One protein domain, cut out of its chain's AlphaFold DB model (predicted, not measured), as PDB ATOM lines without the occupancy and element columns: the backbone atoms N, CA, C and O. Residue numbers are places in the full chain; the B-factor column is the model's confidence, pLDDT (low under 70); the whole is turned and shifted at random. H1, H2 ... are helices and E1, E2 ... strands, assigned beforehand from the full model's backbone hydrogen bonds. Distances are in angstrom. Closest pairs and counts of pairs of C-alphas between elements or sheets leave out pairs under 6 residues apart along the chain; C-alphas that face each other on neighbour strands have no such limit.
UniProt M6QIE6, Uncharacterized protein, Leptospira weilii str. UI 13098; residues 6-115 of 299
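What this domain is: This is residues 6 to 115 of the 299 residues of an uncharacterized protein of Leptospira weilii str. UI 13098 (UniProt M6QIE6). A strongly twisted sheet of four strands, with the long hairpin E2 and E3 running along the domain's length, is covered on one face by a helical hairpin, H2 and H3. The short helix H1 sits at the end of the sheet where E3 finishes, on the opposite face from H2. The printed part has 110 residues, with three named helices and four named strands in the order E1, E2, E3, H1, E4, H2, H3; the sheet order is E1, E2, E3, E4, mixed, and the class is mixed, helices and strands. The whole is compact, with a radius of gyration of the C-alphas of 14.4 A, and elongated, spanning 42 by 26 by 22 A.

How they stand to each other: E1, residues 6 to 10, is an edge strand, antiparallel to E2, residues 27 to 34; N 7 and O 32 are 2.8 A apart, within hydrogen-bond range. E2 and E3, residues 45 to 54, are an antiparallel hairpin, with N 29 and O 50 at 2.9 A. E1, E2 and E3 form a meander, each strand the antiparallel neighbour of the one before. H1, residues 55 to 60, stands up from the sheet over E3, at a height over the sheet of 7.1 A. The other edge strand, E4, residues 71 to 74, is parallel to E3, with N 72 and O 51 at 2.8 A. E3, H1 and E4 are a strand-helix-strand unit, two parallel neighbour strands with a helix between, and its crossover is right-handed. H2, residues 80 to 97, is on the sheet, on the opposite face from H1. H3, residues 100 to 110, is over E2 and E3 at a height over the sheet of 9.5 A, and runs along the strands, at 4 degrees to E2 on the local plane. H2 and H3, on one face of the sheet, make two layers with it. Residues 90 to 97 of H2 touch H3, at a steep tilt of 45 degrees, opposite ways; the closest C-alphas, of Ala 94 and Ala 103, are 4.6 A apart. H1 is apart from H2 and H3. In H1 and H2 every O i to N i+4 pair is within hydrogen-bond range, and in H3 6 of 7 are.

Where its parts are: E1 begins at C-alpha 6, (3.586, 39.217, 7.631). E2 is 23.1 A long from first to last C-alpha, and E3 29.8 A. H2 is 26.2 A long and H3 15.9 A. H3 ends at C-alpha 110, (-3.133, 41.569, 22.019).

The domain as a whole: The C-alphas farthest apart, of Pro 39 and Glu 56, are 44.0 A apart. The printed part has no cut. The link from E1 to E2, residues 11 to 26, is long. Residues 112 to 113 form a short antiparallel pairing with residues 48 to 49 of E3. The mean pLDDT of the printed part is 84.6; residues 9, 12, 40 to 43 and 114 to 115 are under 70.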
ATOM      1  N   ILE A   6       4.238  38.017   7.111       90.62
ATOM      2  CA  ILE A   6       3.586  39.217   7.631       90.62
ATOM      3  C   ILE A   6       3.409  40.202   6.473       90.62
ATOM      4  O   ILE A   6       4.393  40.630   5.867       90.62
ATOM      5  N   GLY A   7       2.162  40.545   6.163       84.12
ATOM      6  CA  GLY A   7       1.806  41.619   5.242       84.12
ATOM      7  C   GLY A   7       1.484  42.893   6.015       84.12
ATOM      8  O   GLY A   7       0.662  42.871   6.924       84.12
ATOM      9  N   TRP A   8       2.106  44.014   5.665       84.06
ATOM     10  CA  TRP A   8       1.802  45.317   6.263       84.06
ATOM     11  C   TRP A   8       0.795  46.033   5.368       84.06
ATOM     12  O   TRP A   8       1.110  46.306   4.214       84.06
ATOM     13  N   LEU A   9      -0.418  46.264   5.873       68.69
ATOM     14  CA  LEU A   9      -1.528  46.796   5.074       68.69
ATOM     15  C   LEU A   9      -1.729  48.289   5.313       68.69
ATOM     16  O   LEU A   9      -1.945  49.031   4.370       68.69
ATOM     17  N   TYR A  10      -1.615  48.731   6.566       72.75
ATOM     18  CA  TYR A  10      -1.795  50.133   6.916       72.75
ATOM     19  C   TYR A  10      -0.844  50.504   8.051       72.75
ATOM     20  O   TYR A  10      -1.015  50.028   9.172       72.75
ATOM     21  N   LEU A  11       0.194  51.285   7.735       75.31
ATOM     22  CA  LEU A  11       1.202  51.789   8.684       75.31
ATOM     23  C   LEU A  11       1.534  53.277   8.479       75.31
ATOM     24  O   LEU A  11       2.307  53.841   9.247       75.31
ATOM     25  N   GLU A  12       0.993  53.909   7.437       66.69
ATOM     26  CA  GLU A  12       1.454  55.213   6.935       66.69
ATOM     27  C   GLU A  12       1.181  56.371   7.901       66.69
ATOM     28  O   GLU A  12       1.869  57.388   7.872       66.69
ATOM     29  N   GLU A  13       0.223  56.209   8.816       74.06
ATOM     30  CA  GLU A  13      -0.048  57.199   9.860       74.06
ATOM     31  C   GLU A  13       1.069  57.304  10.911       74.06
ATOM     32  O   GLU A  13       1.096  58.281  11.673       74.06
ATOM     33  N   LEU A  14       1.957  56.304  10.963       82.81
ATOM     34  CA  LEU A  14       3.119  56.233  11.837       82.81
ATOM     35  C   LEU A  14       4.378  56.659  11.071       82.81
ATOM     36  O   LEU A  14       4.620  56.206   9.957       82.81
ATOM     37  N   SER A  15       5.207  57.511  11.677       82.75
ATOM     38  CA  SER A  15       6.440  58.001  11.046       82.75
ATOM     39  C   SER A  15       7.503  56.903  10.925       82.75
ATOM     40  O   SER A  15       7.640  56.037  11.796       82.75
ATOM     41  N   ASP A  16       8.304  56.951   9.858       84.00
ATOM     42  CA  ASP A  16       9.518  56.133   9.727       84.00
ATOM     43  C   ASP A  16      10.592  56.528  10.751       84.00
ATOM     44  O   ASP A  16      11.443  55.715  11.128       84.00
ATOM     45  N   SER A  17      10.551  57.777  11.217       86.31
ATOM     46  CA  SER A  17      11.392  58.274  12.298       86.31
ATOM     47  C   SER A  17      10.673  58.150  13.643       86.31
ATOM     48  O   SER A  17       9.456  57.998  13.706       86.31
ATOM     49  N   ARG A  18      11.424  58.163  14.749       89.31
ATOM     50  CA  ARG A  18      10.812  58.098  16.080       89.31
ATOM     51  C   ARG A  18      10.173  59.430  16.417       89.31
ATOM     52  O   ARG A  18      10.882  60.417  16.594       89.31
ATOM     53  N   GLU A  19       8.860  59.418  16.599       85.81
ATOM     54  CA  GLU A  19       8.098  60.606  16.965       85.81
ATOM     55  C   GLU A  19       7.174  60.332  18.150       85.81
ATOM     56  O   GLU A  19       6.693  59.213  18.347       85.81
ATOM     57  N   HIS A  20       6.954  61.365  18.964       86.88
ATOM     58  CA  HIS A  20       5.952  61.316  20.021       86.88
ATOM     59  C   HIS A  20       4.552  61.383  19.418       86.88
ATOM     60  O   HIS A  20       4.297  62.124  18.468       86.88
ATOM     61  N   LEU A  21       3.633  60.628  20.010       85.62
ATOM     62  CA  LEU A  21       2.250  60.590  19.565       85.62
ATOM     63  C   LEU A  21       1.474  61.789  20.108       85.62
ATOM     64  O   LEU A  21       1.529  62.096  21.299       85.62
ATOM     65  N   ASN A  22       0.713  62.441  19.231       82.94
ATOM     66  CA  ASN A  22      -0.249  63.462  19.632       82.94
ATOM     67  C   ASN A  22      -1.354  62.814  20.490       82.94
ATOM     68  O   ASN A  22      -1.943  61.817  20.083       82.94
ATOM     69  N   ALA A  23      -1.656  63.398  21.651       80.12
ATOM     70  CA  ALA A  23      -2.691  62.935  22.581       80.12
ATOM     71  C   ALA A  23      -4.109  62.855  21.990       80.12
ATOM     72  O   ALA A  23      -4.956  62.074  22.443       80.12
ATOM     73  N   GLU A  24      -4.379  63.650  20.961       81.88
ATOM     74  CA  GLU A  24      -5.651  63.645  20.246       81.88
ATOM     75  C   GLU A  24      -5.672  62.648  19.082       81.88
ATOM     76  O   GLU A  24      -6.753  62.298  18.608       81.88
ATOM     77  N   LYS A  25      -4.507  62.154  18.642       82.31
ATOM     78  CA  LYS A  25      -4.384  61.260  17.488       82.31
ATOM     79  C   LYS A  25      -4.319  59.801  17.934       82.31
ATOM     80  O   LYS A  25      -3.479  59.412  18.742       82.31
ATOM     81  N   GLU A  26      -5.185  58.982  17.354       86.12
ATOM     82  CA  GLU A  26      -5.057  57.526  17.371       86.12
ATOM     83  C   GLU A  26      -4.413  57.116  16.051       86.12
ATOM     84  O   GLU A  26      -4.901  57.511  14.997       86.12
ATOM     85  N   ILE A  27      -3.310  56.368  16.100       86.06
ATOM     86  CA  ILE A  27      -2.688  55.827  14.891       86.06
ATOM     87  C   ILE A  27      -3.239  54.432  14.659       86.06
ATOM     88  O   ILE A  27      -3.026  53.510  15.452       86.06
ATOM     89  N   HIS A  28      -3.934  54.277  13.550       82.94
ATOM     90  CA  HIS A  28      -4.537  53.024  13.149       82.94
ATOM     91  C   HIS A  28      -3.527  52.179  12.378       82.94
ATOM     92  O   HIS A  28      -2.886  52.668  11.457       82.94
ATOM     93  N   ASN A  29      -3.361  50.908  12.757       83.69
ATOM     94  CA  ASN A  29      -2.424  50.006  12.090       83.69
ATOM     95  C   ASN A  29      -3.072  48.659  11.780       83.69
ATOM     96  O   ASN A  29      -3.784  48.086  12.613       83.69
ATOM     97  N   VAL A  30      -2.786  48.137  10.588       82.56
ATOM     98  CA  VAL A  30      -3.311  46.857  10.106       82.56
ATOM     99  C   VAL A  30      -2.189  46.028   9.492       82.56
ATOM    100  O   VAL A  30      -1.408  46.514   8.669       82.56
ATOM    101  N   PHE A  31      -2.134  44.756   9.871       86.06
ATOM    102  CA  PHE A  31      -1.269  43.764   9.245       86.06
ATOM    103  C   PHE A  31      -2.026  42.454   9.026       86.06
ATOM    104  O   PHE A  31      -3.045  42.184   9.664       86.06
ATOM    105  N   SER A  32      -1.524  41.627   8.121       85.25
ATOM    106  CA  SER A  32      -2.018  40.282   7.870       85.25
ATOM    107  C   SER A  32      -0.931  39.245   8.116       85.25
ATOM    108  O   SER A  32       0.263  39.520   8.006       85.25
ATOM    109  N   LEU A  33      -1.354  38.031   8.441       88.50
ATOM    110  CA  LEU A  33      -0.545  36.827   8.375       88.50
ATOM    111  C   LEU A  33      -1.062  35.982   7.220       88.50
ATOM    112  O   LEU A  33      -2.153  35.420   7.310       88.50
ATOM    113  N   CYS A  34      -0.288  35.896   6.145       84.19
ATOM    114  CA  CYS A  34      -0.572  35.015   5.019       84.19
ATOM    115  C   CYS A  34       0.097  33.661   5.258       84.19
ATOM    116  O   CYS A  34       1.260  33.605   5.657       84.19
ATOM    117  N   PHE A  35      -0.609  32.572   4.980       86.00
ATOM    118  CA  PHE A  35      -0.145  31.200   5.165       86.00
ATOM    119  C   PHE A  35       0.030  30.538   3.789       86.00
ATOM    120  O   PHE A  35      -0.953  30.057   3.215       86.00
ATOM    121  N   PRO A  36       1.261  30.494   3.239       82.81
ATOM    122  CA  PRO A  36       1.512  30.025   1.871       82.81
ATOM    123  C   PRO A  36       1.075  28.581   1.616       82.81
ATOM    124  O   PRO A  36       0.722  28.223   0.496       82.81
ATOM    125  N   ASP A  37       1.057  27.765   2.670       83.31
ATOM    126  CA  ASP A  37       0.665  26.356   2.617       83.31
ATOM    127  C   ASP A  37      -0.854  26.151   2.460       83.31
ATOM    128  O   ASP A  37      -1.321  25.025   2.286       83.31
ATOM    129  N   ILE A  38      -1.649  27.220   2.551       73.12
ATOM    130  CA  ILE A  38      -3.107  27.174   2.453       73.12
ATOM    131  C   ILE A  38      -3.517  27.739   1.094       73.12
ATOM    132  O   ILE A  38      -3.116  28.857   0.764       73.12
ATOM    133  N   PRO A  39      -4.337  27.020   0.307       70.88
ATOM    134  CA  PRO A  39      -4.897  27.561  -0.924       70.88
ATOM    135  C   PRO A  39      -5.618  28.888  -0.675       70.88
ATOM    136  O   PRO A  39      -6.294  29.044   0.341       70.88
ATOM    137  N   LYS A  40      -5.514  29.826  -1.622       63.06
ATOM    138  CA  LYS A  40      -6.200  31.122  -1.541       63.06
ATOM    139  C   LYS A  40      -7.695  30.943  -1.222       63.06
ATOM    140  O   LYS A  40      -8.425  30.294  -1.972       63.06
ATOM    141  N   GLY A  41      -8.158  31.542  -0.124       57.41
ATOM    142  CA  GLY A  41      -9.514  31.363   0.405       57.41
ATOM    143  C   GLY A  41      -9.547  31.364   1.931       57.41
ATOM    144  O   GLY A  41      -8.685  31.974   2.566       57.41
ATOM    145  N   LYS A  42     -10.535  30.689   2.534       59.28
ATOM    146  CA  LYS A  42     -10.697  30.674   3.994       59.28
ATOM    147  C   LYS A  42      -9.463  30.152   4.715       59.28
ATOM    148  O   LYS A  42      -8.976  29.048   4.474       59.28
ATOM    149  N   GLY A  43      -9.003  30.963   5.660       67.19
ATOM    150  CA  GLY A  43      -7.846  30.669   6.487       67.19
ATOM    151  C   GLY A  43      -6.507  30.903   5.797       67.19
ATOM    152  O   GLY A  43      -5.503  30.733   6.477       67.19
ATOM    153  N   HIS A  44      -6.465  31.300   4.513       74.31
ATOM    154  CA  HIS A  44      -5.218  31.678   3.830       74.31
ATOM    155  C   HIS A  44      -4.569  32.904   4.470       74.31
ATOM    156  O   HIS A  44      -3.348  32.948   4.597       74.31
ATOM    157  N   CYS A  45      -5.385  33.862   4.913       78.12
ATOM    158  CA  CYS A  45      -4.937  35.053   5.615       78.12
ATOM    159  C   CYS A  45      -5.669  35.191   6.949       78.12
ATOM    160  O   CYS A  45      -6.862  34.905   7.037       78.12
ATOM    161  N   ALA A  46      -4.951  35.663   7.961       81.25
ATOM    162  CA  ALA A  46      -5.501  36.170   9.211       81.25
ATOM    163  C   ALA A  46      -5.179  37.663   9.310       81.25
ATOM    164  O   ALA A  46      -4.036  38.055   9.084       81.25
ATOM    165  N   PHE A  47      -6.165  38.497   9.625       81.31
ATOM    166  CA  PHE A  47      -5.999  39.950   9.662       81.31
ATOM    167  C   PHE A  47      -6.043  40.459  11.096       81.31
ATOM    168  O   PHE A  47      -6.840  40.005  11.920       81.31
ATOM    169  N   PHE A  48      -5.166  41.410  11.388       84.62
ATOM    170  CA  PHE A  48      -4.963  41.935  12.723       84.62
ATOM    171  C   PHE A  48      -4.939  43.457  12.700       84.62
ATOM    172  O   PHE A  48      -4.235  44.074  11.899       84.62
ATOM    173  N   LYS A  49      -5.699  44.061  13.616       85.44
ATOM    174  CA  LYS A  49      -5.768  45.516  13.801       85.44
ATOM    175  C   LYS A  49      -5.203  45.903  15.170       85.44
ATOM    176  O   LYS A  49      -5.390  45.184  16.157       85.44
ATOM    177  N   MET A  50      -4.519  47.043  15.228       88.19
ATOM    178  CA  MET A  50      -3.991  47.640  16.456       88.19
ATOM    179  C   MET A  50      -4.023  49.162  16.357       88.19
ATOM    180  O   MET A  50      -3.557  49.737  15.376       88.19
ATOM    181  N   ASN A  51      -4.512  49.814  17.404       88.75
ATOM    182  CA  ASN A  51      -4.421  51.255  17.564       88.75
ATOM    183  C   ASN A  51      -3.217  51.587  18.437       88.75
ATOM    184  O   ASN A  51      -3.000  50.942  19.462       88.75
ATOM    185  N   ILE A  52      -2.452  52.599  18.050       90.94
ATOM    186  CA  ILE A  52      -1.336  53.115  18.836       90.94
ATOM    187  C   ILE A  52      -1.714  54.507  19.330       90.94
ATOM    188  O   ILE A  52      -2.138  55.357  18.546       90.94
ATOM    189  N   ILE A  53      -1.588  54.727  20.636       92.25
ATOM    190  CA  ILE A  53      -1.978  55.973  21.305       92.25
ATOM    191  C   ILE A  53      -0.906  56.401  22.309       92.25
ATOM    192  O   ILE A  53      -0.154  55.564  22.806       92.25
ATOM    193  N   SER A  54      -0.840  57.695  22.625       93.25
ATOM    194  CA  SER A  54      -0.019  58.173  23.746       93.25
ATOM    195  C   SER A  54      -0.662  57.832  25.094       93.25
ATOM    196  O   SER A  54      -1.857  57.539  25.163       93.25
ATOM    197  N   GLU A  55       0.100  57.931  26.185       93.44
ATOM    198  CA  GLU A  55      -0.441  57.826  27.551       93.44
ATOM    199  C   GLU A  55      -1.566  58.836  27.821       93.44
ATOM    200  O   GLU A  55      -2.579  58.510  28.439       93.44
ATOM    201  N   GLU A  56      -1.425  60.067  27.327       91.25
ATOM    202  CA  GLU A  56      -2.456  61.097  27.468       91.25
ATOM    203  C   GLU A  56      -3.727  60.728  26.687       91.25
ATOM    204  O   GLU A  56      -4.838  60.846  27.211       91.25
ATOM    205  N   GLY A  57      -3.571  60.188  25.473       90.06
ATOM    206  CA  GLY A  57      -4.681  59.637  24.695       90.06
ATOM    207  C   GLY A  57      -5.355  58.450  25.389       90.06
ATOM    208  O   GLY A  57      -6.582  58.354  25.388       90.06
ATOM    209  N   ALA A  58      -4.576  57.582  26.040       91.25
ATOM    210  CA  ALA A  58      -5.090  56.455  26.812       91.25
ATOM    211  C   ALA A  58      -5.947  56.922  27.993       91.25
ATOM    212  O   ALA A  58      -7.085  56.475  28.132       91.25
ATOM    213  N   ASN A  59      -5.463  57.901  28.764       91.31
ATOM    214  CA  ASN A  59      -6.220  58.505  29.863       91.31
ATOM    215  C   ASN A  59      -7.534  59.139  29.378       91.31
ATOM    216  O   ASN A  59      -8.577  58.967  30.004       91.31
ATOM    217  N   ARG A  60      -7.506  59.839  28.237       90.62
ATOM    218  CA  ARG A  60      -8.698  60.459  27.635       90.62
ATOM    219  C   ARG A  60      -9.755  59.431  27.220       90.62
ATOM    220  O   ARG A  60     -10.947  59.714  27.298       90.62
ATOM    221  N   LEU A  61      -9.318  58.270  26.740       84.62
ATOM    222  CA  LEU A  61     -10.176  57.200  26.224       84.62
ATOM    223  C   LEU A  61     -10.517  56.129  27.272       84.62
ATOM    224  O   LEU A  61     -11.150  55.131  26.918       84.62
ATOM    225  N   ASP A  62     -10.100  56.321  28.528       88.94
ATOM    226  CA  ASP A  62     -10.243  55.348  29.618       88.94
ATOM    227  C   ASP A  62      -9.647  53.972  29.245       88.94
ATOM    228  O   ASP A  62     -10.274  52.910  29.318       88.94
ATOM    229  N   ILE A  63      -8.418  54.006  28.726       85.19
ATOM    230  CA  ILE A  63      -7.624  52.836  28.343       85.19
ATOM    231  C   ILE A  63      -6.484  52.678  29.357       85.19
ATOM    232  O   ILE A  63      -5.774  53.652  29.600       85.19
ATOM    233  N   PRO A  64      -6.272  51.477  29.932       87.31
ATOM    234  CA  PRO A  64      -5.159  51.245  30.852       87.31
ATOM    235  C   PRO A  64      -3.804  51.527  30.192       87.31
ATOM    236  O   PRO A  64      -3.634  51.266  29.000       87.31
ATOM    237  N   LEU A  65      -2.830  52.030  30.955       88.31
ATOM    238  CA  LEU A  65      -1.503  52.387  30.429       88.31
ATOM    239  C   LEU A  65      -0.690  51.161  29.998       88.31
ATOM    240  O   LEU A  65       0.149  51.252  29.111       88.31
ATOM    241  N   GLU A  66      -0.978  49.992  30.566       85.06
ATOM    242  CA  GLU A  66      -0.483  48.700  30.087       85.06
ATOM    243  C   GLU A  66      -1.063  48.290  28.716       85.06
ATOM    244  O   GLU A  66      -0.653  47.281  28.138       85.06
ATOM    245  N   GLY A  67      -2.003  49.077  28.185       79.50
ATOM    246  CA  GLY A  67      -2.776  48.784  26.990       79.50
ATOM    247  C   GLY A  67      -3.982  47.892  27.266       79.50
ATOM    248  O   GLY A  67      -4.283  47.485  28.386       79.50
ATOM    249  N   LYS A  68      -4.710  47.583  26.198       81.31
ATOM    250  CA  LYS A  68      -5.754  46.549  26.186       81.31
ATOM    251  C   LYS A  68      -5.794  45.920  24.802       81.31
ATOM    252  O   LYS A  68      -5.170  46.438  23.884       81.31
ATOM    253  N   ARG A  69      -6.538  44.826  24.622       82.75
ATOM    254  CA  ARG A  69      -6.734  44.214  23.296       82.75
ATOM    255  C   ARG A  69      -7.057  45.290  22.247       82.75
ATOM    256  O   ARG A  69      -8.024  46.034  22.411       82.75
ATOM    257  N   GLY A  70      -6.243  45.364  21.196       83.25
ATOM    258  CA  GLY A  70      -6.378  46.343  20.115       83.25
ATOM    259  C   GLY A  70      -5.800  47.730  20.382       83.25
ATOM    260  O   GLY A  70      -5.929  48.585  19.512       83.25
ATOM    261  N   TYR A  71      -5.174  47.961  21.536       87.69
ATOM    262  CA  TYR A  71      -4.549  49.229  21.897       87.69
ATOM    263  C   TYR A  71      -3.150  49.035  22.480       87.69
ATOM    264  O   TYR A  71      -2.970  48.410  23.528       87.69
ATOM    265  N   LEU A  72      -2.177  49.656  21.825       91.31
ATOM    266  CA  LEU A  72      -0.808  49.801  22.286       91.31
ATOM    267  C   LEU A  72      -0.605  51.235  22.782       91.31
ATOM    268  O   LEU A  72      -0.656  52.184  21.999       91.31
ATOM    269  N   VAL A  73      -0.379  51.386  24.084       92.00
ATOM    270  CA  VAL A  73      -0.051  52.679  24.689       92.00
ATOM    271  C   VAL A  73       1.456  52.872  24.631       92.00
ATOM    272  O   VAL A  73       2.216  51.986  25.023       92.00
ATOM    273  N   ILE A  74       1.884  54.020  24.119       91.94
ATOM    274  CA  ILE A  74       3.291  54.382  24.006       91.94
ATOM    275  C   ILE A  74       3.587  55.545  24.954       91.94
ATOM    276  O   ILE A  74       2.976  56.612  24.859       91.94
ATOM    277  N   SER A  75       4.556  55.324  25.842       83.69
ATOM    278  CA  SER A  75       5.112  56.323  26.763       83.69
ATOM    279  C   SER A  75       6.117  57.265  26.091       83.69
ATOM    280  O   SER A  75       6.213  58.436  26.444       83.69
ATOM    281  N   ASP A  76       6.851  56.759  25.097       84.94
ATOM    282  CA  ASP A  76       7.948  57.457  24.422       84.94
ATOM    283  C   ASP A  76       7.662  57.706  22.928       84.94
ATOM    284  O   ASP A  76       6.526  57.699  22.462       84.94
ATOM    285  N   ALA A  77       8.696  57.987  22.144       89.62
ATOM    286  CA  ALA A  77       8.576  58.077  20.699       89.62
ATOM    287  C   ALA A  77       8.596  56.679  20.055       89.62
ATOM    288  O   ALA A  77       9.384  55.817  20.455       89.62
ATOM    289  N   ILE A  78       7.782  56.470  19.022       92.75
ATOM    290  CA  ILE A  78       7.707  55.210  18.269       92.75
ATOM    291  C   ILE A  78       7.870  55.478  16.769       92.75
ATOM    292  O   ILE A  78       7.447  56.515  16.266       92.75
ATOM    293  N   SER A  79       8.516  54.550  16.063       92.19
ATOM    294  CA  SER A  79       8.612  54.539  14.598       92.19
ATOM    295  C   SER A  79       7.895  53.325  14.003       92.19
ATOM    296  O   SER A  79       7.654  52.336  14.706       92.19
ATOM    297  N   GLN A  80       7.647  53.332  12.690       91.88
ATOM    298  CA  GLN A  80       7.156  52.155  11.965       91.88
ATOM    299  C   GLN A  80       8.016  50.915  12.212       91.88
ATOM    300  O   GLN A  80       7.492  49.826  12.429       91.88
ATOM    301  N   ASN A  81       9.342  51.063  12.217       92.00
ATOM    302  CA  ASN A  81      10.252  49.939  12.431       92.00
ATOM    303  C   ASN A  81      10.189  49.389  13.860       92.00
ATOM    304  O   ASN A  81      10.349  48.184  14.056       92.00
ATOM    305  N   ASP A  82       9.957  50.246  14.856       92.88
ATOM    306  CA  ASP A  82       9.741  49.797  16.232       92.88
ATOM    307  C   ASP A  82       8.420  49.011  16.333       92.88
ATOM    308  O   ASP A  82       8.401  47.923  16.908       92.88
ATOM    309  N   PHE A  83       7.343  49.494  15.699       92.44
ATOM    310  CA  PHE A  83       6.065  48.776  15.657       92.44
ATOM    311  C   PHE A  83       6.166  47.425  14.932       92.44
ATOM    312  O   PHE A  83       5.711  46.411  15.465       92.44
ATOM    313  N   LYS A  84       6.826  47.379  13.767       93.88
ATOM    314  CA  LYS A  84       7.058  46.132  13.020       93.88
ATOM    315  C   LYS A  84       7.764  45.089  13.885       93.88
ATOM    316  O   LYS A  84       7.290  43.963  13.976       93.88
ATOM    317  N   LYS A  85       8.813  45.485  14.616       94.44
ATOM    318  CA  LYS A  85       9.525  44.597  15.552       94.44
ATOM    319  C   LYS A  85       8.638  44.082  16.683       94.44
ATOM    320  O   LYS A  85       8.759  42.914  17.055       94.44
ATOM    321  N   ILE A  86       7.762  44.923  17.238       93.25
ATOM    322  CA  ILE A  86       6.806  44.508  18.279       93.25
ATOM    323  C   ILE A  86       5.883  43.415  17.734       93.25
ATOM    324  O   ILE A  86       5.701  42.382  18.381       93.25
ATOM    325  N   VAL A  87       5.325  43.623  16.539       94.19
ATOM    326  CA  VAL A  87       4.451  42.649  15.875       94.19
ATOM    327  C   VAL A  87       5.213  41.365  15.545       94.19
ATOM    328  O   VAL A  87       4.775  40.292  15.945       94.19
ATOM    329  N   GLU A  88       6.375  41.458  14.897       95.38
ATOM    330  CA  GLU A  88       7.222  40.313  14.536       95.38
ATOM    331  C   GLU A  88       7.594  39.456  15.749       95.38
ATOM    332  O   GLU A  88       7.489  38.228  15.695       95.38
ATOM    333  N   THR A  89       7.977  40.095  16.858       95.25
ATOM    334  CA  THR A  89       8.320  39.407  18.110       95.25
ATOM    335  C   THR A  89       7.115  38.638  18.642       95.25
ATOM    336  O   THR A  89       7.215  37.442  18.892       95.25
ATOM    337  N   ARG A  90       5.947  39.288  18.740       93.94
ATOM    338  CA  ARG A  90       4.723  38.653  19.253       93.94
ATOM    339  C   ARG A  90       4.231  37.515  18.364       93.94
ATOM    340  O   ARG A  90       3.813  36.485  18.881       93.94
ATOM    341  N   VAL A  91       4.273  37.696  17.044       94.00
ATOM    342  CA  VAL A  91       3.911  36.649  16.078       94.00
ATOM    343  C   VAL A  91       4.833  35.449  16.259       94.00
ATOM    344  O   VAL A  91       4.348  34.336  16.430       94.00
ATOM    345  N   THR A  92       6.146  35.674  16.308       93.94
ATOM    346  CA  THR A  92       7.124  34.598  16.517       93.94
ATOM    347  C   THR A  92       6.866  33.862  17.833       93.94
ATOM    348  O   THR A  92       6.702  32.645  17.832       93.94
ATOM    349  N   GLU A  93       6.713  34.592  18.942       93.50
ATOM    350  CA  GLU A  93       6.433  34.002  20.256       93.50
ATOM    351  C   GLU A  93       5.143  33.171  20.283       93.50
ATOM    352  O   GLU A  93       5.114  32.119  20.921       93.50
ATOM    353  N   ALA A  94       4.081  33.615  19.603       92.06
ATOM    354  CA  ALA A  94       2.816  32.885  19.536       92.06
ATOM    355  C   ALA A  94       2.946  31.581  18.727       92.06
ATOM    356  O   ALA A  94       2.441  30.534  19.137       92.06
ATOM    357  N   PHE A  95       3.654  31.614  17.592       91.69
ATOM    358  CA  PHE A  95       3.862  30.434  16.743       91.69
ATOM    359  C   PHE A  95       4.918  29.456  17.285       91.69
ATOM    360  O   PHE A  95       4.899  28.286  16.900       91.69
ATOM    361  N   ASP A  96       5.788  29.890  18.201       90.62
ATOM    362  CA  ASP A  96       6.735  29.019  18.909       90.62
ATOM    363  C   ASP A  96       6.064  28.169  20.004       90.62
ATOM    364  O   ASP A  96       6.548  27.084  20.339       90.62
ATOM    365  N   LYS A  97       4.948  28.643  20.576       85.62
ATOM    366  CA  LYS A  97       4.277  28.013  21.730       85.62
ATOM    367  C   LYS A  97       3.205  26.992  21.363       85.62
ATOM    368  O   LYS A  97       2.897  26.132  22.189       85.62
ATOM    369  N   GLY A  98       2.614  27.088  20.176       80.12
ATOM    370  CA  GLY A  98       1.406  26.336  19.849       80.12
ATOM    371  C   GLY A  98       1.207  26.072  18.365       80.12
ATOM    372  O   GLY A  98       2.008  26.442  17.506       80.12
ATOM    373  N   ASN A  99       0.112  25.389  18.049       87.94
ATOM    374  CA  ASN A  99      -0.319  25.232  16.664       87.94
ATOM    375  C   ASN A  99      -0.939  26.538  16.129       87.94
ATOM    376  O   ASN A  99      -1.174  27.484  16.873       87.94
ATOM    377  N   ARG A 100      -1.256  26.591  14.827       86.62
ATOM    378  CA  ARG A 100      -1.785  27.809  14.187       86.62
ATOM    379  C   ARG A 100      -3.015  28.366  14.904       86.62
ATOM    380  O   ARG A 100      -3.098  29.569  15.093       86.62
ATOM    381  N   SER A 101      -3.961  27.513  15.293       80.81
ATOM    382  CA  SER A 101      -5.184  27.967  15.961       80.81
ATOM    383  C   SER A 101      -4.886  28.587  17.324       80.81
ATOM    384  O   SER A 101      -5.482  29.598  17.675       80.81
ATOM    385  N   GLU A 102      -3.970  27.992  18.085       85.12
ATOM    386  CA  GLU A 102      -3.549  28.497  19.396       85.12
ATOM    387  C   GLU A 102      -2.773  29.811  19.255       85.12
ATOM    388  O   GLU A 102      -3.073  30.772  19.958       85.12
ATOM    389  N   ALA A 103      -1.853  29.891  18.291       89.44
ATOM    390  CA  ALA A 103      -1.082  31.098  18.005       89.44
ATOM    391  C   ALA A 103      -1.989  32.270  17.599       89.44
ATOM    392  O   ALA A 103      -1.857  33.380  18.105       89.44
ATOM    393  N   LEU A 104      -2.963  32.014  16.723       85.56
ATOM    394  CA  LEU A 104      -3.960  33.000  16.315       85.56
ATOM    395  C   LEU A 104      -4.834  33.473  17.493       85.56
ATOM    396  O   LEU A 104      -5.124  34.664  17.610       85.56
ATOM    397  N   GLN A 105      -5.215  32.565  18.397       81.38
ATOM    398  CA  GLN A 105      -5.940  32.918  19.621       81.38
ATOM    399  C   GLN A 105      -5.087  33.742  20.591       81.38
ATOM    400  O   GLN A 105      -5.604  34.693  21.174       81.38
ATOM    401  N   GLU A 106      -3.803  33.416  20.756       88.88
ATOM    402  CA  GLU A 106      -2.866  34.194  21.575       88.88
ATOM    403  C   GLU A 106      -2.688  35.602  21.003       88.88
ATOM    404  O   GLU A 106      -2.840  36.590  21.721       88.88
ATOM    405  N   LEU A 107      -2.469  35.714  19.691       89.88
ATOM    406  CA  LEU A 107      -2.365  37.003  19.014       89.88
ATOM    407  C   LEU A 107      -3.641  37.834  19.169       89.88
ATOM    408  O   LEU A 107      -3.538  39.035  19.403       89.88
ATOM    409  N   ASN A 108      -4.823  37.214  19.145       84.25
ATOM    410  CA  ASN A 108      -6.099  37.896  19.376       84.25
ATOM    411  C   ASN A 108      -6.254  38.505  20.784       84.25
ATOM    412  O   ASN A 108      -7.137  39.331  21.011       84.25
ATOM    413  N   GLN A 109      -5.447  38.095  21.763       82.44
ATOM    414  CA  GLN A 109      -5.478  38.718  23.090       82.44
ATOM    415  C   GLN A 109      -4.825  40.104  23.076       82.44
ATOM    416  O   GLN A 109      -5.194  40.969  23.867       82.44
ATOM    417  N   PHE A 110      -3.887  40.324  22.152       84.75
ATOM    418  CA  PHE A 110      -3.133  41.569  22.019       84.75
ATOM    419  C   PHE A 110      -3.657  42.415  20.862       84.75
ATOM    420  O   PHE A 110      -3.984  43.587  21.030       84.75
ATOM    421  N   PHE A 111      -3.768  41.801  19.693       86.12
ATOM    422  CA  PHE A 111      -4.303  42.382  18.476       86.12
ATOM    423  C   PHE A 111      -5.801  42.114  18.376       86.12
ATOM    424  O   PHE A 111      -6.314  41.143  18.929       86.12
ATOM    425  N   ILE A 112      -6.520  42.942  17.628       75.94
ATOM    426  CA  ILE A 112      -7.878  42.586  17.221       75.94
ATOM    427  C   ILE A 112      -7.733  41.614  16.060       75.94
ATOM    428  O   ILE A 112      -7.437  42.034  14.943       75.94
ATOM    429  N   HIS A 113      -7.896  40.325  16.340       71.12
ATOM    430  CA  HIS A 113      -7.971  39.306  15.308       71.12
ATOM    431  C   HIS A 113      -9.350  39.356  14.656       71.12
ATOM    432  O   HIS A 113     -10.355  39.069  15.308       71.12
ATOM    433  N   THR A 114      -9.401  39.711  13.379       63.75
ATOM    434  CA  THR A 114     -10.637  39.707  12.591       63.75
ATOM    435  C   THR A 114     -10.749  38.370  11.853       63.75
ATOM    436  O   THR A 114     -10.798  38.319  10.628       63.75
ATOM    437  N   ASP A 115     -10.709  37.280  12.631       55.12
ATOM    438  CA  ASP A 115     -10.609  35.864  12.211       55.12
ATOM    439  C   ASP A 115     -11.845  35.334  11.466       55.12
ATOM    440  O   ASP A 115     -11.878  34.216  10.950       55.12
TER     441      ASP A 115